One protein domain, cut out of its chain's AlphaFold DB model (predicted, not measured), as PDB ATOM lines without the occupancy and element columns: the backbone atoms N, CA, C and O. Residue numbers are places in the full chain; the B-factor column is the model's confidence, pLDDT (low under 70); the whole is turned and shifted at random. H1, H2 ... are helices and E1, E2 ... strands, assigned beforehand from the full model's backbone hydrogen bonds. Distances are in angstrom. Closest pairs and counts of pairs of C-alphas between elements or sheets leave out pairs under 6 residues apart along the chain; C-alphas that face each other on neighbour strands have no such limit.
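What this domain is: This is residues 37 to 48 and 115 to 264 of the 312 residues of an uncharacterized protein of Pseudoalteromonas nigrifaciens (UniProt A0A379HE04). A strongly twisted antiparallel sheet of five strands, curled like part of a barrel, wraps round the long helix H1, and H5 crosses over E4 at one part of the sheet with H2 next to it. The two short helices H3 and H4 sit near each other at the part of the sheet made by E2, E3 and the beginning of E4. The printed part has 162 residues, with five named helices and five named strands in the order E1, H1, E2, E3, H2, H3, H4, E4, E5, H5; the sheet's order is E1, E5, E4, E3, E2. The class is mixed, helices and strands. The whole is compact, with a radius of gyration of the C-alphas of 16.4 A, and the C-alphas span 49 by 37 by 30 A.

How they stand to each other: In the sheet, E4, residues 224 to 236, bends by 62 degrees at residue 233, and its pairing is staggered: residues 224 to 228 pair with E3, residues 176 to 181, and residues 228 to 236 with E5, residues 239 to 246. E4 and E5 form a hairpin, with N 231 and O 243 within hydrogen-bond range at 2.9 A. Between E4 and E3, N 226 and O 178 are 2.9 A apart. E2, residues 160 to 166, is an edge strand and forms a hairpin with E3, where N 177 and O 165 are 2.7 A apart. The other edge strand, E1, residues 119 to 125, is antiparallel to E5, with N 242 and O 122 2.8 A apart. The sheet curls round H1, residues 134 to 154, whose closest C-alphas with E2 are those of Gly 146 and Ala 164, 4.8 A apart. H5, residues 250 to 259, is on the sheet at a height of 7.4 A; it lies over E4 and runs across the strands, at 69 degrees to E4 on the local plane. H1, with residues 149 to 153 alone, only just touches H5, with 3 pairs of C-alphas within 8 A, the closest being Ala 152 and Ala 259 at 5.9 A. H2, residues 183 to 190, touches H5 at a shallow tilt of 30 degrees, opposite ways, with the C-alphas of Ala 188 and Met 251 closest at 5.1 A. H1, H2 and H5 are on one face of the sheet, making two layers, helices on one face of a sheet. H3, residues 205 to 209, is on the sheet at a height of 9.1 A, only just over none of the strands, with 2 of its C-alphas on E4 and 2 on E3. H4, residues 215 to 219, only grazes the sheet with its residues 216 to 218; it is close to H3 but not clearly touching, the C-alphas of Lys 207 and Ser 218 being 6.3 A apart. H1 is apart from H2, H3 and H4. Every O i to N i+4 pair is within hydrogen-bond range in H1, H4 and H5, against 3 of 4 in H2 and 0 of 1 in H3, where 2 of 2 O i to N i+3 pairs are.

Where its parts are: E1 begins with C-alpha 119 at (-18.480, 32.699, 10.481) and is 19.4 A long. H1 measures 30.1 A, E2 18.9 A, E3 16.9 A and H2 11.1 A. H3 is 6.8 A and H4 6.1 A long. E4, the longest strand, measures 33.5 A from C-alpha 224 at (-7.660, 32.266, -4.113), E5 21.6 A, and H5 14.4 A to C-alpha 259 at (-20.574, 35.117, -1.006).

The domain as a whole: The two C-alphas farthest apart, Asp 48 and Ser 219, are 51.1 A apart. Residues 49 to 114 are not printed, and C-alphas 48 and 115 are 27.2 A apart across this cut. The link from H2 to H3 is long, with 14 residues, 191 to 204. The mean pLDDT of the printed part is 79.0; residues 38 to 39, 43 to 48, 115 to 116, 169 to 174, 191 to 204 and 248 to 250 are under 70.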
ATOM      1  N   ILE A  37     -15.487  18.687  17.961       74.19
ATOM      2  CA  ILE A  37     -16.768  18.652  18.676       74.19
ATOM      3  C   ILE A  37     -16.639  19.508  19.936       74.19
ATOM      4  O   ILE A  37     -16.003  19.099  20.906       74.19
ATOM      5  N   ASN A  38     -17.215  20.710  19.913       68.62
ATOM      6  CA  ASN A  38     -17.167  21.633  21.048       68.62
ATOM      7  C   ASN A  38     -18.308  21.392  22.035       68.62
ATOM      8  O   ASN A  38     -18.090  21.432  23.245       68.62
ATOM      9  N   SER A  39     -19.512  21.125  21.526       68.44
ATOM     10  CA  SER A  39     -20.667  20.762  22.343       68.44
ATOM     11  C   SER A  39     -21.653  19.906  21.555       68.44
ATOM     12  O   SER A  39     -21.791  20.044  20.342       68.44
ATOM     13  N   THR A  40     -22.360  19.036  22.270       76.81
ATOM     14  CA  THR A  40     -23.522  18.277  21.783       76.81
ATOM     15  C   THR A  40     -24.787  18.623  22.571       76.81
ATOM     16  O   THR A  40     -25.803  17.944  22.437       76.81
ATOM     17  N   ASP A  41     -24.727  19.651  23.420       76.50
ATOM     18  CA  ASP A  41     -25.859  20.079  24.232       76.50
ATOM     19  C   ASP A  41     -26.950  20.702  23.359       76.50
ATOM     20  O   ASP A  41     -26.683  21.318  22.320       76.50
ATOM     21  N   VAL A  42     -28.200  20.571  23.806       72.19
ATOM     22  CA  VAL A  42     -29.337  21.198  23.129       72.19
ATOM     23  C   VAL A  42     -29.249  22.714  23.291       72.19
ATOM     24  O   VAL A  42     -29.323  23.244  24.404       72.19
ATOM     25  N   TYR A  43     -29.132  23.420  22.170       67.88
ATOM     26  CA  TYR A  43     -29.177  24.870  22.129       67.88
ATOM     27  C   TYR A  43     -30.589  25.365  22.442       67.88
ATOM     28  O   TYR A  43     -31.577  24.923  21.852       67.88
ATOM     29  N   LYS A  44     -30.684  26.320  23.367       68.44
ATOM     30  CA  LYS A  44     -31.944  26.977  23.717       68.44
ATOM     31  C   LYS A  44     -32.094  28.244  22.889       68.44
ATOM     32  O   LYS A  44     -31.504  29.268  23.228       68.44
ATOM     33  N   TRP A  45     -32.887  28.145  21.828       64.19
ATOM     34  CA  TRP A  45     -33.324  29.304  21.059       64.19
ATOM     35  C   TRP A  45     -34.212  30.202  21.925       64.19
ATOM     36  O   TRP A  45     -35.174  29.718  22.526       64.19
ATOM     37  N   ASP A  46     -33.882  31.489  22.002       64.06
ATOM     38  CA  ASP A  46     -34.679  32.477  22.728       64.06
ATOM     39  C   ASP A  46     -35.574  33.222  21.731       64.06
ATOM     40  O   ASP A  46     -35.086  33.929  20.849       64.06
ATOM     41  N   ASN A  47     -36.891  33.036  21.842       62.94
ATOM     42  CA  ASN A  47     -37.864  33.673  20.949       62.94
ATOM     43  C   ASN A  47     -38.017  35.181  21.209       62.94
ATOM     44  O   ASN A  47     -38.576  35.878  20.363       62.94
ATOM     45  N   ASP A  48     -37.532  35.682  22.351       58.31
ATOM     46  CA  ASP A  48     -37.499  37.119  22.638       58.31
ATOM     47  C   ASP A  48     -36.300  37.813  21.964       58.31
ATOM     48  O   ASP A  48     -36.296  39.040  21.804       58.31
ATOM     49  N   ASP A 115     -11.210  39.038  19.571       52.34
ATOM     50  CA  ASP A 115     -10.723  38.623  18.235       52.34
ATOM     51  C   ASP A 115     -11.799  37.807  17.485       52.34
ATOM     52  O   ASP A 115     -11.604  36.616  17.211       52.34
ATOM     53  N   TRP A 116     -12.967  38.406  17.221       62.25
ATOM     54  CA  TRP A 116     -14.034  37.713  16.488       62.25
ATOM     55  C   TRP A 116     -13.746  37.680  14.988       62.25
ATOM     56  O   TRP A 116     -13.248  38.644  14.403       62.25
ATOM     57  N   ARG A 117     -14.077  36.544  14.376       72.00
ATOM     58  CA  ARG A 117     -13.988  36.311  12.935       72.00
ATOM     59  C   ARG A 117     -15.403  36.168  12.389       72.00
ATOM     60  O   ARG A 117     -16.269  35.712  13.138       72.00
ATOM     61  N   PRO A 118     -15.670  36.547  11.132       80.75
ATOM     62  CA  PRO A 118     -16.929  36.179  10.517       80.75
ATOM     63  C   PRO A 118     -17.030  34.654  10.434       80.75
ATOM     64  O   PRO A 118     -16.018  33.957  10.301       80.75
ATOM     65  N   TYR A 119     -18.245  34.136  10.534       84.62
ATOM     66  CA  TYR A 119     -18.480  32.699  10.481       84.62
ATOM     67  C   TYR A 119     -19.799  32.362   9.804       84.62
ATOM     68  O   TYR A 119     -20.672  33.210   9.615       84.62
ATOM     69  N   ILE A 120     -19.908  31.100   9.421       89.56
ATOM     70  CA  ILE A 120     -21.072  30.497   8.786       89.56
ATOM     71  C   ILE A 120     -21.708  29.531   9.785       89.56
ATOM     72  O   ILE A 120     -20.989  28.866  10.530       89.56
ATOM     73  N   VAL A 121     -23.035  29.454   9.794       83.12
ATOM     74  CA  VAL A 121     -23.803  28.485  10.580       83.12
ATOM     75  C   VAL A 121     -24.556  27.561   9.625       83.12
ATOM     76  O   VAL A 121     -25.444  28.008   8.898       83.12
ATOM     77  N   ASP A 122     -24.204  26.278   9.658       87.69
ATOM     78  CA  ASP A 122     -24.896  25.186   8.970       87.69
ATOM     79  C   ASP A 122     -25.664  24.334   9.994       87.69
ATOM     80  O   ASP A 122     -25.200  24.084  11.110       87.69
ATOM     81  N   PHE A 123     -26.856  23.889   9.609       84.31
ATOM     82  CA  PHE A 123     -27.681  22.969  10.381       84.31
ATOM     83  C   PHE A 123     -27.690  21.621   9.664       84.31
ATOM     84  O   PHE A 123     -28.378  21.433   8.660       84.31
ATOM     85  N   VAL A 124     -26.922  20.669  10.190       85.38
ATOM     86  CA  VAL A 124     -26.750  19.343   9.588       85.38
ATOM     87  C   VAL A 124     -27.640  18.340  10.320       85.38
ATOM     88  O   VAL A 124     -27.478  18.201  11.532       85.38
ATOM     89  N   PRO A 125     -28.564  17.632   9.649       85.19
ATOM     90  CA  PRO A 125     -29.389  16.623  10.311       85.19
ATOM     91  C   PRO A 125     -28.524  15.573  11.019       85.19
ATOM     92  O   PRO A 125     -27.507  15.138  10.474       85.19
ATOM     93  N   VAL A 126     -28.895  15.181  12.242       84.94
ATOM     94  CA  VAL A 126     -28.064  14.281  13.070       84.94
ATOM     95  C   VAL A 126     -27.834  12.919  12.411       84.94
ATOM     96  O   VAL A 126     -26.784  12.313  12.590       84.94
ATOM     97  N   GLU A 127     -28.779  12.455  11.597       90.81
ATOM     98  CA  GLU A 127     -28.687  11.218  10.824       90.81
ATOM     99  C   GLU A 127     -27.705  11.297   9.645       90.81
ATOM    100  O   GLU A 127     -27.282  10.263   9.133       90.81
ATOM    101  N   GLN A 128     -27.333  12.508   9.213       87.56
ATOM    102  CA  GLN A 128     -26.374  12.736   8.128       87.56
ATOM    103  C   GLN A 128     -24.941  12.930   8.633       87.56
ATOM    104  O   GLN A 128     -24.026  12.977   7.817       87.56
ATOM    105  N   LEU A 129     -24.720  13.058   9.946       88.69
ATOM    106  CA  LEU A 129     -23.409  13.370  10.514       88.69
ATOM    107  C   LEU A 129     -23.093  12.477  11.720       88.69
ATOM    108  O   LEU A 129     -23.449  12.785  12.856       88.69
ATOM    109  N   ASP A 130     -22.365  11.386  11.486       91.00
ATOM    110  CA  ASP A 130     -21.887  10.504  12.556       91.00
ATOM    111  C   ASP A 130     -20.653  11.100  13.255       91.00
ATOM    112  O   ASP A 130     -19.506  10.849  12.881       91.00
ATOM    113  N   ILE A 131     -20.885  11.882  14.312       84.00
ATOM    114  CA  ILE A 131     -19.815  12.515  15.099       84.00
ATOM    115  C   ILE A 131     -18.924  11.508  15.851       84.00
ATOM    116  O   ILE A 131     -17.874  11.899  16.361       84.00
ATOM    117  N   THR A 132     -19.302  10.222  15.924       87.62
ATOM    118  CA  THR A 132     -18.439   9.170  16.493       87.62
ATOM    119  C   THR A 132     -17.321   8.751  15.535       87.62
ATOM    120  O   THR A 132     -16.325   8.167  15.963       87.62
ATOM    121  N   LYS A 133     -17.444   9.122  14.253       86.88
ATOM    122  CA  LYS A 133     -16.432   8.973  13.202       86.88
ATOM    123  C   LYS A 133     -15.973  10.359  12.727       86.88
ATOM    124  O   LYS A 133     -16.350  10.808  11.646       86.88
ATOM    125  N   PRO A 134     -15.145  11.073  13.510       78.94
ATOM    126  CA  PRO A 134     -14.878  12.496  13.293       78.94
ATOM    127  C   PRO A 134     -14.137  12.818  11.983       78.94
ATOM    128  O   PRO A 134     -14.223  13.948  11.508       78.94
ATOM    129  N   VAL A 135     -13.431  11.857  11.379       82.06
ATOM    130  CA  VAL A 135     -12.808  12.024  10.049       82.06
ATOM    131  C   VAL A 135     -13.861  11.962   8.937       82.06
ATOM    132  O   VAL A 135     -13.909  12.856   8.095       82.06
ATOM    133  N   ASP A 136     -14.756  10.970   8.968       85.25
ATOM    134  CA  ASP A 136     -15.867  10.857   8.011       85.25
ATOM    135  C   ASP A 136     -16.812  12.062   8.134       85.25
ATOM    136  O   ASP A 136     -17.220  12.660   7.138       85.25
ATOM    137  N   ALA A 137     -17.094  12.485   9.370       88.38
ATOM    138  CA  ALA A 137     -17.872  13.684   9.651       88.38
ATOM    139  C   ALA A 137     -17.230  14.950   9.052       88.38
ATOM    140  O   ALA A 137     -17.937  15.791   8.494       88.38
ATOM    141  N   ALA A 138     -15.899  15.079   9.108       85.50
ATOM    142  CA  ALA A 138     -15.188  16.201   8.493       85.50
ATOM    143  C   ALA A 138     -15.360  16.227   6.964       85.50
ATOM    144  O   ALA A 138     -15.573  17.303   6.404       85.50
ATOM    145  N   TYR A 139     -15.334  15.069   6.288       88.50
ATOM    146  CA  TYR A 139     -15.620  14.972   4.847       88.50
ATOM    147  C   TYR A 139     -17.017  15.479   4.501       88.50
ATOM    148  O   TYR A 139     -17.168  16.269   3.570       88.50
ATOM    149  N   ILE A 140     -18.030  15.068   5.266       91.75
ATOM    150  CA  ILE A 140     -19.417  15.493   5.044       91.75
ATOM    151  C   ILE A 140     -19.541  17.012   5.218       91.75
ATOM    152  O   ILE A 140     -20.090  17.698   4.357       91.75
ATOM    153  N   VAL A 141     -18.972  17.554   6.298       91.50
ATOM    154  CA  VAL A 141     -18.964  18.997   6.582       91.50
ATOM    155  C   VAL A 141     -18.254  19.790   5.478       91.50
ATOM    156  O   VAL A 141     -18.768  20.819   5.038       91.50
ATOM    157  N   GLN A 142     -17.117  19.304   4.969       91.75
ATOM    158  CA  GLN A 142     -16.415  19.933   3.848       91.75
ATOM    159  C   GLN A 142     -17.244  19.925   2.564       91.75
ATOM    160  O   GLN A 142     -17.319  20.943   1.879       91.75
ATOM    161  N   GLN A 143     -17.833  18.780   2.213       92.69
ATOM    162  CA  GLN A 143     -18.620  18.634   0.987       92.69
ATOM    163  C   GLN A 143     -19.816  19.583   0.982       92.69
ATOM    164  O   GLN A 143     -20.089  20.214  -0.037       92.69
ATOM    165  N   ARG A 144     -20.485  19.733   2.130       93.56
ATOM    166  CA  ARG A 144     -21.578  20.695   2.303       93.56
ATOM    167  C   ARG A 144     -21.093  22.129   2.140       93.56
ATOM    168  O   ARG A 144     -21.626  22.847   1.299       93.56
ATOM    169  N   LEU A 145     -20.033  22.515   2.858       93.50
ATOM    170  CA  LEU A 145     -19.433  23.848   2.740       93.50
ATOM    171  C   LEU A 145     -19.041  24.165   1.287       93.50
ATOM    172  O   LEU A 145     -19.360  25.235   0.775       93.50
ATOM    173  N   GLY A 146     -18.398  23.216   0.604       94.69
ATOM    174  CA  GLY A 146     -18.040  23.329  -0.807       94.69
ATOM    175  C   GLY A 146     -19.247  23.442  -1.731       94.69
ATOM    176  O   GLY A 146     -19.220  24.256  -2.648       94.69
ATOM    177  N   GLY A 147     -20.313  22.680  -1.478       95.19
ATOM    178  CA  GLY A 147     -21.575  22.775  -2.216       95.19
ATOM    179  C   GLY A 147     -22.189  24.171  -2.131       95.19
ATOM    180  O   GLY A 147     -22.511  24.758  -3.159       95.19
ATOM    181  N   TYR A 148     -22.238  24.750  -0.928       93.62
ATOM    182  CA  TYR A 148     -22.758  26.103  -0.730       93.62
ATOM    183  C   TYR A 148     -21.951  27.166  -1.471       93.62
ATOM    184  O   TYR A 148     -22.526  28.051  -2.101       93.62
ATOM    185  N   PHE A 149     -20.619  27.081  -1.432       94.88
ATOM    186  CA  PHE A 149     -19.773  28.016  -2.172       94.88
ATOM    187  C   PHE A 149     -19.837  27.804  -3.683       94.88
ATOM    188  O   PHE A 149     -19.811  28.787  -4.417       94.88
ATOM    189  N   LYS A 150     -19.969  26.560  -4.152       95.94
ATOM    190  CA  LYS A 150     -20.178  26.261  -5.571       95.94
ATOM    191  C   LYS A 150     -21.443  26.938  -6.099       95.94
ATOM    192  O   LYS A 150     -21.391  27.577  -7.144       95.94
ATOM    193  N   GLU A 151     -22.553  26.804  -5.376       92.81
ATOM    194  CA  GLU A 151     -23.827  27.443  -5.729       92.81
ATOM    195  C   GLU A 151     -23.721  28.970  -5.661       92.81
ATOM    196  O   GLU A 151     -24.041  29.650  -6.631       92.81
ATOM    197  N   ALA A 152     -23.188  29.512  -4.561       90.69
ATOM    198  CA  ALA A 152     -23.065  30.955  -4.372       90.69
ATOM    199  C   ALA A 152     -22.169  31.624  -5.428       90.69
ATOM    200  O   ALA A 152     -22.515  32.687  -5.940       90.69
ATOM    201  N   MET A 153     -21.026  31.016  -5.760       93.88
ATOM    202  CA  MET A 153     -20.086  31.565  -6.744       93.88
ATOM    203  C   MET A 153     -20.609  31.476  -8.174       93.88
ATOM    204  O   MET A 153     -20.302  32.361  -8.963       93.88
ATOM    205  N   ALA A 154     -21.453  30.493  -8.500       94.62
ATOM    206  CA  ALA A 154     -22.100  30.427  -9.810       94.62
ATOM    207  C   ALA A 154     -23.024  31.632 -10.089       94.62
ATOM    208  O   ALA A 154     -23.342  31.903 -11.245       94.62
ATOM    209  N   GLU A 155     -23.448  32.361  -9.050       91.44
ATOM    210  CA  GLU A 155     -24.246  33.589  -9.160       91.44
ATOM    211  C   GLU A 155     -23.423  34.887  -9.095       91.44
ATOM    212  O   GLU A 155     -23.997  35.982  -9.054       91.44
ATOM    213  N   ILE A 156     -22.095  34.792  -9.008       90.44
ATOM    214  CA  ILE A 156     -21.203  35.942  -8.872       90.44
ATOM    215  C   ILE A 156     -20.405  36.096 -10.167       90.44
ATOM    216  O   ILE A 156     -19.489  35.323 -10.445       90.44
ATOM    217  N   ASP A 157     -20.729  37.135 -10.938       91.94
ATOM    218  CA  ASP A 157     -19.983  37.479 -12.150       91.94
ATOM    219  C   ASP A 157     -18.496  37.688 -11.824       91.94
ATOM    220  O   ASP A 157     -18.133  38.497 -10.966       91.94
ATOM    221  N   GLY A 158     -17.625  36.959 -12.527       89.38
ATOM    222  CA  GLY A 158     -16.177  37.028 -12.327       89.38
ATOM    223  C   GLY A 158     -15.638  36.165 -11.182       89.38
ATOM    224  O   GLY A 158     -14.492  36.371 -10.782       89.38
ATOM    225  N   ALA A 159     -16.413  35.212 -10.652       93.12
ATOM    226  CA  ALA A 159     -15.930  34.189  -9.726       93.12
ATOM    227  C   ALA A 159     -16.116  32.774 -10.301       93.12
ATOM    228  O   ALA A 159     -17.227  32.372 -10.625       93.12
ATOM    229  N   ASP A 160     -15.039  31.987 -10.340       94.44
ATOM    230  CA  ASP A 160     -15.069  30.592 -10.801       94.44
ATOM    231  C   ASP A 160     -14.686  29.645  -9.659       94.44
ATOM    232  O   ASP A 160     -13.559  29.688  -9.163       94.44
ATOM    233  N   PHE A 161     -15.605  28.784  -9.223       95.25
ATOM    234  CA  PHE A 161     -15.357  27.831  -8.139       95.25
ATOM    235  C   PHE A 161     -14.564  26.603  -8.616       95.25
ATOM    236  O   PHE A 161     -14.964  25.945  -9.572       95.25
ATOM    237  N   HIS A 162     -13.509  26.231  -7.880       93.94
ATOM    238  CA  HIS A 162     -12.608  25.114  -8.222       93.94
ATOM    239  C   HIS A 162     -12.606  23.966  -7.215       93.94
ATOM    240  O   HIS A 162     -12.021  22.913  -7.471       93.94
ATOM    241  N   GLY A 163     -13.243  24.142  -6.059       92.50
ATOM    242  CA  GLY A 163     -13.406  23.067  -5.089       92.50
ATOM    243  C   GLY A 163     -13.290  23.503  -3.638       92.50
ATOM    244  O   GLY A 163     -12.846  24.604  -3.308       92.50
ATOM    245  N   ALA A 164     -13.679  22.577  -2.767       91.88
ATOM    246  CA  ALA A 164     -13.368  22.613  -1.350       91.88
ATOM    247  C   ALA A 164     -12.356  21.512  -1.044       91.88
ATOM    248  O   ALA A 164     -12.495  20.395  -1.538       91.88
ATOM    249  N   PHE A 165     -11.345  21.828  -0.243       88.62
ATOM    250  CA  PHE A 165     -10.254  20.905   0.031       88.62
ATOM    251  C   PHE A 165      -9.775  20.979   1.476       88.62
ATOM    252  O   PHE A 165      -9.876  22.021   2.123       88.62
ATOM    253  N   PHE A 166      -9.177  19.894   1.973       85.00
ATOM    254  CA  PHE A 166      -8.570  19.890   3.303       85.00
ATOM    255  C   PHE A 166      -7.201  20.554   3.290       85.00
ATOM    256  O   PHE A 166      -6.425  20.422   2.338       85.00
ATOM    257  N   GLN A 167      -6.862  21.218   4.390       76.81
ATOM    258  CA  GLN A 167      -5.489  21.620   4.654       76.81
ATOM    259  C   GLN A 167      -4.619  20.388   4.976       76.81
ATOM    260  O   GLN A 167      -5.010  19.532   5.766       76.81
ATOM    261  N   LYS A 168      -3.406  20.307   4.411       70.50
ATOM    262  CA  LYS A 168      -2.383  19.333   4.833       70.50
ATOM    263  C   LYS A 168      -2.088  19.533   6.310       70.50
ATOM    264  O   LYS A 168      -1.930  20.675   6.745       70.50
ATOM    265  N   ASN A 169      -1.915  18.439   7.047       57.94
ATOM    266  CA  ASN A 169      -1.639  18.460   8.481       57.94
ATOM    267  C   ASN A 169      -0.276  19.116   8.803       57.94
ATOM    268  O   ASN A 169       0.753  18.464   8.979       57.94
ATOM    269  N   LYS A 170      -0.259  20.449   8.845       50.31
ATOM    270  CA  LYS A 170       0.871  21.292   9.230       50.31
ATOM    271  C   LYS A 170       0.331  22.419  10.097       50.31
ATOM    272  O   LYS A 170      -0.095  23.401   9.523       50.31
ATOM    273  N   ARG A 171       0.352  22.282  11.433       45.81
ATOM    274  CA  ARG A 171       0.286  23.335  12.492       45.81
ATOM    275  C   ARG A 171      -0.403  24.696  12.166       45.81
ATOM    276  O   ARG A 171       0.010  25.720  12.705       45.81
ATOM    277  N   ILE A 172      -1.421  24.749  11.315       47.09
ATOM    278  CA  ILE A 172      -2.107  25.963  10.848       47.09
ATOM    279  C   ILE A 172      -3.596  25.787  11.188       47.09
ATOM    280  O   ILE A 172      -4.097  24.667  11.124       47.09
ATOM    281  N   PRO A 173      -4.290  26.854  11.623       50.56
ATOM    282  CA  PRO A 173      -5.588  26.743  12.292       50.56
ATOM    283  C   PRO A 173      -6.806  26.446  11.401       50.56
ATOM    284  O   PRO A 173      -7.887  26.283  11.962       50.56
ATOM    285  N   SER A 174      -6.687  26.404  10.070       57.66
ATOM    286  CA  SER A 174      -7.817  26.113   9.171       57.66
ATOM    287  C   SER A 174      -7.853  24.636   8.793       57.66
ATOM    288  O   SER A 174      -6.816  24.024   8.559       57.66
ATOM    289  N   ASP A 175      -9.047  24.054   8.749       70.94
ATOM    290  CA  ASP A 175      -9.251  22.657   8.361       70.94
ATOM    291  C   ASP A 175      -9.721  22.528   6.906       70.94
ATOM    292  O   ASP A 175      -9.377  21.555   6.233       70.94
ATOM    293  N   ASN A 176     -10.412  23.546   6.387       83.00
ATOM    294  CA  ASN A 176     -10.993  23.563   5.049       83.00
ATOM    295  C   ASN A 176     -10.529  24.779   4.244       83.00
ATOM    296  O   ASN A 176     -10.399  25.871   4.787       83.00
ATOM    297  N   TYR A 177     -10.349  24.604   2.939       88.19
ATOM    298  CA  TYR A 177     -10.102  25.667   1.972       88.19
ATOM    299  C   TYR A 177     -11.175  25.667   0.899       88.19
ATOM    300  O   TYR A 177     -11.428  24.637   0.283       88.19
ATOM    301  N   ILE A 178     -11.741  26.839   0.632       92.12
ATOM    302  CA  ILE A 178     -12.541  27.102  -0.563       92.12
ATOM    303  C   ILE A 178     -11.637  27.737  -1.607       92.12
ATOM    304  O   ILE A 178     -11.023  28.770  -1.328       92.12
ATOM    305  N   VAL A 179     -11.538  27.112  -2.780       91.94
ATOM    306  CA  VAL A 179     -10.680  27.567  -3.876       91.94
ATOM    307  C   VAL A 179     -11.527  28.098  -5.021       91.94
ATOM    308  O   VAL A 179     -12.454  27.431  -5.480       91.94
ATOM    309  N   TYR A 180     -11.181  29.293  -5.492       92.88
ATOM    310  CA  TYR A 180     -11.837  29.936  -6.625       92.88
ATOM    311  C   TYR A 180     -10.866  30.821  -7.426       92.88
ATOM    312  O   TYR A 180      -9.795  31.182  -6.931       92.88
ATOM    313  N   SER A 181     -11.224  31.160  -8.662       92.06
ATOM    314  CA  SER A 181     -10.488  32.070  -9.550       92.06
ATOM    315  C   SER A 181     -11.408  33.149 -10.129       92.06
ATOM    316  O   SER A 181     -12.535  33.318  -9.667       92.06
ATOM    317  N   GLY A 182     -10.907  33.896 -11.116       89.69
ATOM    318  CA  GLY A 182     -11.632  34.969 -11.797       89.69
ATOM    319  C   GLY A 182     -11.304  36.363 -11.257       89.69
ATOM    320  O   GLY A 182     -10.467  36.531 -10.362       89.69
ATOM    321  N   ASP A 183     -11.964  37.376 -11.814       87.19
ATOM    322  CA  ASP A 183     -11.781  38.791 -11.471       87.19
ATOM    323  C   ASP A 183     -12.003  39.070  -9.981       87.19
ATOM    324  O   ASP A 183     -11.281  39.865  -9.377       87.19
ATOM    325  N   GLU A 184     -12.957  38.385  -9.352       86.81
ATOM    326  CA  GLU A 184     -13.222  38.518  -7.922       86.81
ATOM    327  C   GLU A 184     -12.084  37.971  -7.062       86.81
ATOM    328  O   GLU A 184     -11.818  38.496  -5.980       86.81
ATOM    329  N   CYS A 185     -11.353  36.961  -7.538       84.94
ATOM    330  CA  CYS A 185     -10.140  36.512  -6.865       84.94
ATOM    331  C   CYS A 185      -9.020  37.559  -6.996       84.94
ATOM    332  O   CYS A 185      -8.357  37.890  -6.012       84.94
ATOM    333  N   VAL A 186      -8.850  38.157  -8.180       81.31
ATOM    334  CA  VAL A 186      -7.873  39.242  -8.394       81.31
ATOM    335  C   VAL A 186      -8.173  40.438  -7.487       81.31
ATOM    336  O   VAL A 186      -7.266  40.976  -6.850       81.31
ATOM    337  N   LYS A 187      -9.450  40.820  -7.360       79.81
ATOM    338  CA  LYS A 187      -9.888  41.842  -6.400       79.81
ATOM    339  C   LYS A 187      -9.593  41.410  -4.969       79.81
ATOM    340  O   LYS A 187      -9.040  42.200  -4.219       79.81
ATOM    341  N   ALA A 188      -9.879  40.168  -4.584       78.75
ATOM    342  CA  ALA A 188      -9.616  39.680  -3.230       78.75
ATOM    343  C   ALA A 188      -8.125  39.778  -2.833       78.75
ATOM    344  O   ALA A 188      -7.813  40.103  -1.683       78.75
ATOM    345  N   TYR A 189      -7.204  39.580  -3.785       74.38
ATOM    346  CA  TYR A 189      -5.763  39.773  -3.581       74.38
ATOM    347  C   TYR A 189      -5.379  41.221  -3.255       74.38
ATOM    348  O   TYR A 189      -4.462  41.429  -2.459       74.38
ATOM    349  N   SER A 190      -6.082  42.226  -3.789       70.81
ATOM    350  CA  SER A 190      -5.797  43.630  -3.453       70.81
ATOM    351  C   SER A 190      -6.069  43.939  -1.977       70.81
ATOM    352  O   SER A 190      -5.436  44.826  -1.410       70.81
ATOM    353  N   TYR A 191      -6.920  43.145  -1.317       68.94
ATOM    354  CA  TYR A 191      -7.177  43.261   0.118       68.94
ATOM    355  C   TYR A 191      -6.134  42.561   0.979       68.94
ATOM    356  O   TYR A 191      -6.071  42.842   2.174       68.94
ATOM    357  N   MET A 192      -5.305  41.663   0.435       63.19
ATOM    358  CA  MET A 192      -4.312  40.916   1.224       63.19
ATOM    359  C   MET A 192      -3.204  41.795   1.811       63.19
ATOM    360  O   MET A 192      -2.544  41.376   2.769       63.19
ATOM    361  N   HIS A 193      -3.028  42.998   1.266       60.97
ATOM    362  CA  HIS A 193      -1.989  43.940   1.653       60.97
ATOM    363  C   HIS A 193      -2.608  45.226   2.193       60.97
ATOM    364  O   HIS A 193      -3.509  45.806   1.599       60.97
ATOM    365  N   THR A 194      -2.121  45.670   3.346       53.00
ATOM    366  CA  THR A 194      -2.489  46.972   3.929       53.00
ATOM    367  C   THR A 194      -1.666  48.127   3.355       53.00
ATOM    368  O   THR A 194      -2.011  49.291   3.544       53.00
ATOM    369  N   GLU A 195      -0.595  47.809   2.629       51.00
ATOM    370  CA  GLU A 195       0.267  48.754   1.927       51.00
ATOM    371  C   GLU A 195       0.091  48.547   0.415       51.00
ATOM    372  O   GLU A 195      -0.049  47.409  -0.028       51.00
ATOM    373  N   ASN A 196       0.095  49.636  -0.367       45.84
ATOM    374  CA  ASN A 196      -0.216  49.725  -1.810       45.84
ATOM    375  C   ASN A 196       0.711  48.922  -2.762       45.84
ATOM    376  O   ASN A 196       0.912  49.306  -3.915       45.84
ATOM    377  N   ASN A 197       1.287  47.804  -2.333       47.78
ATOM    378  CA  ASN A 197       1.988  46.887  -3.216       47.78
ATOM    379  C   ASN A 197       0.987  45.953  -3.900       47.78
ATOM    380  O   ASN A 197       0.765  44.822  -3.479       47.78
ATOM    381  N   LEU A 198       0.460  46.425  -5.031       46.47
ATOM    382  CA  LEU A 198      -0.267  45.652  -6.049       46.47
ATOM    383  C   LEU A 198       0.613  44.591  -6.748       46.47
ATOM    384  O   LEU A 198       0.310  44.167  -7.863       46.47
ATOM    385  N   ILE A 199       1.738  44.179  -6.153       44.12
ATOM    386  CA  ILE A 199       2.696  43.287  -6.805       44.12
ATOM    387  C   ILE A 199       2.130  41.870  -6.808       44.12
ATOM    388  O   ILE A 199       2.369  41.098  -5.887       44.12
ATOM    389  N   GLY A 200       1.391  41.557  -7.877       47.31
ATOM    390  CA  GLY A 200       1.346  40.264  -8.562       47.31
ATOM    391  C   GLY A 200       1.508  39.034  -7.679       47.31
ATOM    392  O   GLY A 200       2.399  38.217  -7.920       47.31
ATOM    393  N   VAL A 201       0.661  38.885  -6.662       48.91
ATOM    394  CA  VAL A 201       0.717  37.722  -5.782       48.91
ATOM    395  C   VAL A 201       0.056  36.536  -6.483       48.91
ATOM    396  O   VAL A 201      -1.085  36.174  -6.228       48.91
ATOM    397  N   LYS A 202       0.832  35.877  -7.349       54.59
ATOM    398  CA  LYS A 202       0.681  34.444  -7.622       54.59
ATOM    399  C   LYS A 202       1.086  33.691  -6.357       54.59
ATOM    400  O   LYS A 202       2.204  33.188  -6.244       54.59
ATOM    401  N   SER A 203       0.230  33.681  -5.338       57.41
ATOM    402  CA  SER A 203       0.499  32.871  -4.152       57.41
ATOM    403  C   SER A 203       0.131  31.426  -4.452       57.41
ATOM    404  O   SER A 203      -0.936  30.956  -4.086       57.41
ATOM    405  N   ASP A 204       1.055  30.670  -5.043       69.12
ATOM    406  CA  ASP A 204       0.959  29.203  -5.109       69.12
ATOM    407  C   ASP A 204       1.137  28.545  -3.725       69.12
ATOM    408  O   ASP A 204       1.203  27.318  -3.596       69.12
ATOM    409  N   PHE A 205       1.258  29.343  -2.654       70.06
ATOM    410  CA  PHE A 205       1.448  28.843  -1.299       70.06
ATOM    411  C   PHE A 205       0.306  27.917  -0.887       70.06
ATOM    412  O   PHE A 205       0.556  26.871  -0.289       70.06
ATOM    413  N   TRP A 206      -0.938  28.250  -1.234       75.75
ATOM    414  CA  TRP A 206      -2.081  27.414  -0.882       75.75
ATOM    415  C   TRP A 206      -2.019  26.037  -1.559       75.75
ATOM    416  O   TRP A 206      -2.255  25.034  -0.888       75.75
ATOM    417  N   LYS A 207      -1.558  25.943  -2.816       81.88
ATOM    418  CA  LYS A 207      -1.423  24.667  -3.549       81.88
ATOM    419  C   LYS A 207      -0.542  23.660  -2.812       81.88
ATOM    420  O   LYS A 207      -0.813  22.464  -2.787       81.88
ATOM    421  N   LYS A 208       0.512  24.140  -2.143       77.00
ATOM    422  CA  LYS A 208       1.436  23.290  -1.369       77.00
ATOM    423  C   LYS A 208       0.833  22.779  -0.059       77.00
ATOM    424  O   LYS A 208       1.350  21.800   0.489       77.00
ATOM    425  N   ASN A 209      -0.226  23.427   0.426       75.44
ATOM    426  CA  ASN A 209      -0.852  23.197   1.725       75.44
ATOM    427  C   ASN A 209      -2.237  22.547   1.633       75.44
ATOM    428  O   ASN A 209      -2.860  22.378   2.673       75.44
ATOM    429  N   ILE A 210      -2.695  22.150   0.445       80.00
ATOM    430  CA  ILE A 210      -3.972  21.460   0.243       80.00
ATOM    431  C   ILE A 210      -3.764  19.957  -0.007       80.00
ATOM    432  O   ILE A 210      -2.841  19.553  -0.716       80.00
ATOM    433  N   VAL A 211      -4.617  19.127   0.592       77.56
ATOM    434  CA  VAL A 211      -4.731  17.680   0.354       77.56
ATOM    435  C   VAL A 211      -5.613  17.424  -0.871       77.56
ATOM    436  O   VAL A 211      -6.656  18.056  -1.008       77.56
ATOM    437  N   ASN A 212      -5.224  16.467  -1.722       78.06
ATOM    438  CA  ASN A 212      -6.011  16.001  -2.878       78.06
ATOM    439  C   ASN A 212      -6.506  17.132  -3.801       78.06
ATOM    440  O   ASN A 212      -7.633  17.094  -4.292       78.06
ATOM    441  N   ILE A 213      -5.663  18.144  -4.028       83.44
ATOM    442  CA  ILE A 213      -5.928  19.187  -5.022       83.44
ATOM    443  C   ILE A 213      -6.144  18.548  -6.404       83.44
ATOM    444  O   ILE A 213      -5.402  17.641  -6.782       83.44
ATOM    445  N   THR A 214      -7.158  19.000  -7.142       85.69
ATOM    446  CA  THR A 214      -7.410  18.528  -8.512       85.69
ATOM    447  C   THR A 214      -6.364  19.078  -9.480       85.69
ATOM    448  O   THR A 214      -5.774  20.133  -9.229       85.69
ATOM    449  N   ASP A 215      -6.163  18.403 -10.615       85.50
ATOM    450  CA  ASP A 215      -5.259  18.888 -11.667       85.50
ATOM    451  C   ASP A 215      -5.672  20.288 -12.145       85.50
ATOM    452  O   ASP A 215      -4.831  21.185 -12.220       85.50
ATOM    453  N   GLU A 216      -6.975  20.501 -12.344       87.62
ATOM    454  CA  GLU A 216      -7.573  21.798 -12.676       87.62
ATOM    455  C   GLU A 216      -7.176  22.884 -11.664       87.62
ATOM    456  O   GLU A 216      -6.496  23.844 -12.035       87.62
ATOM    457  N   ALA A 217      -7.481  22.692 -10.375       85.56
ATOM    458  CA  ALA A 217      -7.155  23.665  -9.333       85.56
ATOM    459  C   ALA A 217      -5.634  23.875  -9.198       85.56
ATOM    460  O   ALA A 217      -5.163  24.990  -8.965       85.56
ATOM    461  N   SER A 218      -4.832  22.822  -9.370       86.19
ATOM    462  CA  SER A 218      -3.371  22.912  -9.283       86.19
ATOM    463  C   SER A 218      -2.755  23.744 -10.418       86.19
ATOM    464  O   SER A 218      -1.736  24.415 -10.209       86.19
ATOM    465  N   SER A 219      -3.402  23.753 -11.588       85.69
ATOM    466  CA  SER A 219      -2.949  24.439 -12.802       85.69
ATOM    467  C   SER A 219      -3.296  25.931 -12.858       85.69
ATOM    468  O   SER A 219      -2.756  26.640 -13.706       85.69
ATOM    469  N   LEU A 220      -4.136  26.429 -11.943       85.12
ATOM    470  CA  LEU A 220      -4.581  27.827 -11.925       85.12
ATOM    471  C   LEU A 220      -3.406  28.801 -11.854       85.12
ATOM    472  O   LEU A 220      -2.627  28.766 -10.906       85.12
ATOM    473  N   GLU A 221      -3.305  29.722 -12.808       79.19
ATOM    474  CA  GLU A 221      -2.283  30.773 -12.762       79.19
ATOM    475  C   GLU A 221      -2.532  31.761 -11.609       79.19
ATOM    476  O   GLU A 221      -1.590  32.175 -10.930       79.19
ATOM    477  N   THR A 222      -3.807  32.070 -11.357       80.81
ATOM    478  CA  THR A 222      -4.279  32.894 -10.241       80.81
ATOM    479  C   THR A 222      -5.455  32.186  -9.578       80.81
ATOM    480  O   THR A 222      -6.512  32.029 -10.183       80.81
ATOM    481  N   GLY A 223      -5.275  31.764  -8.329       84.56
ATOM    482  CA  GLY A 223      -6.337  31.168  -7.522       84.56
ATOM    483  C   GLY A 223      -6.288  31.683  -6.091       84.56
ATOM    484  O   GLY A 223      -5.206  31.957  -5.562       84.56
ATOM    485  N   CYS A 224      -7.457  31.821  -5.481       84.50
ATOM    486  CA  CYS A 224      -7.660  32.266  -4.113       84.50
ATOM    487  C   CYS A 224      -8.095  31.071  -3.279       84.50
ATOM    488  O   CYS A 224      -8.983  30.335  -3.693       84.50
ATOM    489  N   ALA A 225      -7.488  30.890  -2.107       86.38
ATOM    490  CA  ALA A 225      -7.846  29.828  -1.174       86.38
ATOM    491  C   ALA A 225      -8.227  30.430   0.179       86.38
ATOM    492  O   ALA A 225      -7.381  30.969   0.898       86.38
ATOM    493  N   VAL A 226      -9.504  30.331   0.532       85.75
ATOM    494  CA  VAL A 226     -10.050  30.897   1.768       85.75
ATOM    495  C   VAL A 226     -10.203  29.800   2.801       85.75
ATOM    496  O   VAL A 226     -10.947  28.846   2.592       85.75
ATOM    497  N   GLY A 227      -9.468  29.937   3.903       84.38
ATOM    498  CA  GLY A 227      -9.481  28.966   4.989       84.38
ATOM    499  C   GLY A 227     -10.701  29.132   5.891       84.38
ATOM    500  O   GLY A 227     -11.019  30.263   6.267       84.38
ATOM    501  N   PHE A 228     -11.309  28.022   6.292       85.00
ATOM    502  CA  PHE A 228     -12.331  27.916   7.332       85.00
ATOM    503  C   PHE A 228     -11.873  26.932   8.413       85.00
ATOM    504  O   PHE A 228     -11.018  26.086   8.152       85.00
ATOM    505  N   THR A 229     -12.410  27.080   9.621       83.94
ATOM    506  CA  THR A 229     -12.262  26.146  10.743       83.94
ATOM    507  C   THR A 229     -13.653  25.693  11.162       83.94
ATOM    508  O   THR A 229     -14.462  26.529  11.565       83.94
ATOM    509  N   SER A 230     -13.946  24.399  11.055       84.12
ATOM    510  CA  SER A 230     -15.291  23.860  11.264       84.12
ATOM    511  C   SER A 230     -15.414  23.138  12.603       84.12
ATOM    512  O   SER A 230     -14.524  22.399  13.027       84.12
ATOM    513  N   SER A 231     -16.541  23.327  13.289       80.88
ATOM    514  CA  SER A 231     -16.804  22.632  14.550       80.88
ATOM    515  C   SER A 231     -18.285  22.460  14.853       80.88
ATOM    516  O   SER A 231     -19.108  23.270  14.430       80.88
ATOM    517  N   VAL A 232     -18.625  21.428  15.627       79.38
ATOM    518  CA  VAL A 232     -19.981  21.227  16.159       79.38
ATOM    519  C   VAL A 232     -20.139  22.018  17.457       79.38
ATOM    520  O   VAL A 232     -19.392  21.796  18.412       79.38
ATOM    521  N   ALA A 233     -21.105  22.935  17.494       76.00
ATOM    522  CA  ALA A 233     -21.346  23.870  18.599       76.00
ATOM    523  C   ALA A 233     -22.579  23.528  19.459       76.00
ATOM    524  O   ALA A 233     -22.831  24.193  20.465       76.00
ATOM    525  N   GLY A 234     -23.357  22.516  19.074       73.31
ATOM    526  CA  GLY A 234     -24.534  22.055  19.806       73.31
ATOM    527  C   GLY A 234     -25.541  21.353  18.901       73.31
ATOM    528  O   GLY A 234     -25.245  21.033  17.749       73.31
ATOM    529  N   VAL A 235     -26.744  21.133  19.429       74.50
ATOM    530  CA  VAL A 235     -27.867  20.508  18.715       74.50
ATOM    531  C   VAL A 235     -29.106  21.396  18.803       74.50
ATOM    532  O   VAL A 235     -29.443  21.886  19.875       74.50
ATOM    533  N   LEU A 236     -29.830  21.575  17.702       74.62
ATOM    534  CA  LEU A 236     -31.120  22.266  17.670       74.62
ATOM    535  C   LEU A 236     -32.094  21.482  16.790       74.62
ATOM    536  O   LEU A 236     -31.799  21.220  15.631       74.62
ATOM    537  N   ASN A 237     -33.255  21.108  17.335       77.38
ATOM    538  CA  ASN A 237     -34.347  20.457  16.594       77.38
ATOM    539  C   ASN A 237     -33.894  19.282  15.698       77.38
ATOM    540  O   ASN A 237     -34.236  19.228  14.520       77.38
ATOM    541  N   GLY A 238     -33.091  18.359  16.237       75.38
ATOM    542  CA  GLY A 238     -32.603  17.194  15.482       75.38
ATOM    543  C   GLY A 238     -31.496  17.499  14.466       75.38
ATOM    544  O   GLY A 238     -31.202  16.658  13.627       75.38
ATOM    545  N   HIS A 239     -30.872  18.676  14.541       85.62
ATOM    546  CA  HIS A 239     -29.741  19.060  13.700       85.62
ATOM    547  C   HIS A 239     -28.532  19.406  14.566       85.62
ATOM    548  O   HIS A 239     -28.663  20.111  15.567       85.62
ATOM    549  N   TYR A 240     -27.349  18.954  14.165       83.00
ATOM    550  CA  TYR A 240     -26.097  19.516  14.647       83.00
ATOM    551  C   TYR A 240     -25.926  20.934  14.117       83.00
ATOM    552  O   TYR A 240     -26.150  21.212  12.940       83.00
ATOM    553  N   ILE A 241     -25.490  21.822  15.001       81.44
ATOM    554  CA  ILE A 241     -25.105  23.185  14.660       81.44
ATOM    555  C   ILE A 241     -23.621  23.156  14.325       81.44
ATOM    556  O   ILE A 241     -22.789  22.982  15.220       81.44
ATOM    557  N   VAL A 242     -23.292  23.311  13.048       84.81
ATOM    558  CA  VAL A 242     -21.914  23.352  12.563       84.81
ATOM    559  C   VAL A 242     -21.534  24.802  12.290       84.81
ATOM    560  O   VAL A 242     -22.182  25.500  11.515       84.81
ATOM    561  N   VAL A 243     -20.482  25.269  12.956       84.44
ATOM    562  CA  VAL A 243     -19.941  26.620  12.792       84.44
ATOM    563  C   VAL A 243     -18.654  26.541  11.984       84.44
ATOM    564  O   VAL A 243     -17.736  25.820  12.378       84.44
ATOM    565  N   HIS A 244     -18.577  27.308  10.896       87.94
ATOM    566  CA  HIS A 244     -17.368  27.470  10.087       87.94
ATOM    567  C   HIS A 244     -16.799  28.876  10.281       87.94
ATOM    568  O   HIS A 244     -17.294  29.847   9.705       87.94
ATOM    569  N   GLU A 245     -15.762  29.004  11.098       83.12
ATOM    570  CA  GLU A 245     -15.071  30.273  11.315       83.12
ATOM    571  C   GLU A 245     -14.111  30.553  10.159       83.12
ATOM    572  O   GLU A 245     -13.227  29.744   9.879       83.12
ATOM    573  N   ALA A 246     -14.226  31.707   9.499       81.62
ATOM    574  CA  ALA A 246     -13.251  32.073   8.480       81.62
ATOM    575  C   ALA A 246     -11.883  32.390   9.084       81.62
ATOM    576  O   ALA A 246     -11.744  32.868  10.212       81.62
ATOM    577  N   SER A 247     -10.843  32.146   8.299       73.56
ATOM    578  CA  SER A 247      -9.479  32.557   8.603       73.56
ATOM    579  C   SER A 247      -9.336  34.091   8.615       73.56
ATOM    580  O   SER A 247     -10.059  34.818   7.942       73.56
ATOM    581  N   VAL A 248      -8.372  34.584   9.403       59.22
ATOM    582  CA  VAL A 248      -8.087  36.020   9.641       59.22
ATOM    583  C   VAL A 248      -7.584  36.826   8.423       59.22
ATOM    584  O   VAL A 248      -7.667  38.053   8.485       59.22
ATOM    585  N   PRO A 249      -7.031  36.241   7.335       64.50
ATOM    586  CA  PRO A 249      -6.579  37.048   6.208       64.50
ATOM    587  C   PRO A 249      -7.702  37.911   5.634       64.50
ATOM    588  O   PRO A 249      -8.837  37.464   5.477       64.50
ATOM    589  N   ASN A 250      -7.352  39.133   5.246       69.50
ATOM    590  CA  ASN A 250      -8.267  40.117   4.667       69.50
ATOM    591  C   ASN A 250      -9.076  39.567   3.475       69.50
ATOM    592  O   ASN A 250     -10.265  39.848   3.341       69.50
ATOM    593  N   MET A 251      -8.444  38.716   2.660       75.25
ATOM    594  CA  MET A 251      -9.071  37.990   1.549       75.25
ATOM    595  C   MET A 251     -10.247  37.109   1.997       75.25
ATOM    596  O   MET A 251     -11.249  37.010   1.292       75.25
ATOM    597  N   GLY A 252     -10.157  36.479   3.172       76.56
ATOM    598  CA  GLY A 252     -11.233  35.642   3.702       76.56
ATOM    599  C   GLY A 252     -12.471  36.454   4.065       76.56
ATOM    600  O   GLY A 252     -13.587  36.058   3.734       76.56
ATOM    601  N   ILE A 253     -12.276  37.638   4.648       76.75
ATOM    602  CA  ILE A 253     -13.368  38.574   4.948       76.75
ATOM    603  C   ILE A 253     -14.011  39.088   3.654       76.75
ATOM    604  O   ILE A 253     -15.237  39.087   3.557       76.75
ATOM    605  N   TYR A 254     -13.206  39.469   2.655       79.94
ATOM    606  CA  TYR A 254     -13.704  39.876   1.336       79.94
ATOM    607  C   TYR A 254     -14.589  38.793   0.710       79.94
ATOM    608  O   TYR A 254     -15.740  39.046   0.362       79.94
ATOM    609  N   THR A 255     -14.071  37.567   0.640       83.31
ATOM    610  CA  THR A 255     -14.776  36.429   0.035       83.31
ATOM    611  C   THR A 255     -16.069  36.120   0.781       83.31
ATOM    612  O   THR A 255     -17.097  35.869   0.159       83.31
ATOM    613  N   MET A 256     -16.061  36.179   2.115       85.88
ATOM    614  CA  MET A 256     -17.286  35.995   2.888       85.88
ATOM    615  C   MET A 256     -18.316  37.090   2.620       85.88
ATOM    616  O   MET A 256     -19.490  36.772   2.477       85.88
ATOM    617  N   LEU A 257     -17.913  38.360   2.542       84.75
ATOM    618  CA  LEU A 257     -18.829  39.460   2.218       84.75
ATOM    619  C   LEU A 257     -19.407  39.331   0.804       84.75
ATOM    620  O   LEU A 257     -20.579  39.640   0.603       84.75
ATOM    621  N   LEU A 258     -18.596  38.854  -0.143       87.19
ATOM    622  CA  LEU A 258     -18.994  38.587  -1.521       87.19
ATOM    623  C   LEU A 258     -20.017  37.443  -1.606       87.19
ATOM    624  O   LEU A 258     -21.047  37.585  -2.256       87.19
ATOM    625  N   ALA A 259     -19.752  36.323  -0.925       88.19
ATOM    626  CA  ALA A 259     -20.574  35.117  -1.006       88.19
ATOM    627  C   ALA A 259     -21.823  35.153  -0.108       88.19
ATOM    628  O   ALA A 259     -22.842  34.571  -0.461       88.19
ATOM    629  N   ALA A 260     -21.789  35.838   1.040       84.56
ATOM    630  CA  ALA A 260     -22.870  35.812   2.033       84.56
ATOM    631  C   ALA A 260     -24.283  36.148   1.507       84.56
ATOM    632  O   ALA A 260     -25.225  35.476   1.929       84.56
ATOM    633  N   PRO A 261     -24.479  37.111   0.584       82.06
ATOM    634  CA  PRO A 261     -25.792  37.372  -0.014       82.06
ATOM    635  C   PRO A 261     -26.323  36.231  -0.894       82.06
ATOM    636  O   PRO A 261     -27.507  36.222  -1.216       82.06
ATOM    637  N   LYS A 262     -25.452  35.313  -1.321       87.00
ATOM    638  CA  LYS A 262     -25.743  34.204  -2.241       87.00
ATOM    639  C   LYS A 262     -25.746  32.840  -1.556       87.00
ATOM    640  O   LYS A 262     -26.181  31.855  -2.137       87.00
ATOM    641  N   LEU A 263     -25.269  32.774  -0.316       81.44
ATOM    642  CA  LEU A 263     -25.247  31.544   0.458       81.44
ATOM    643  C   LEU A 263     -26.669  31.182   0.940       81.44
ATOM    644  O   LEU A 263     -27.357  32.032   1.517       81.44
ATOM    645  N   PRO A 264     -27.098  29.912   0.801       76.19
ATOM    646  CA  PRO A 264     -28.394  29.430   1.297       76.19
ATOM    647  C   PRO A 264     -28.380  29.133   2.809       76.19
ATOM    648  O   PRO A 264     -29.231  28.414   3.326       76.19
TER     649      PRO A 264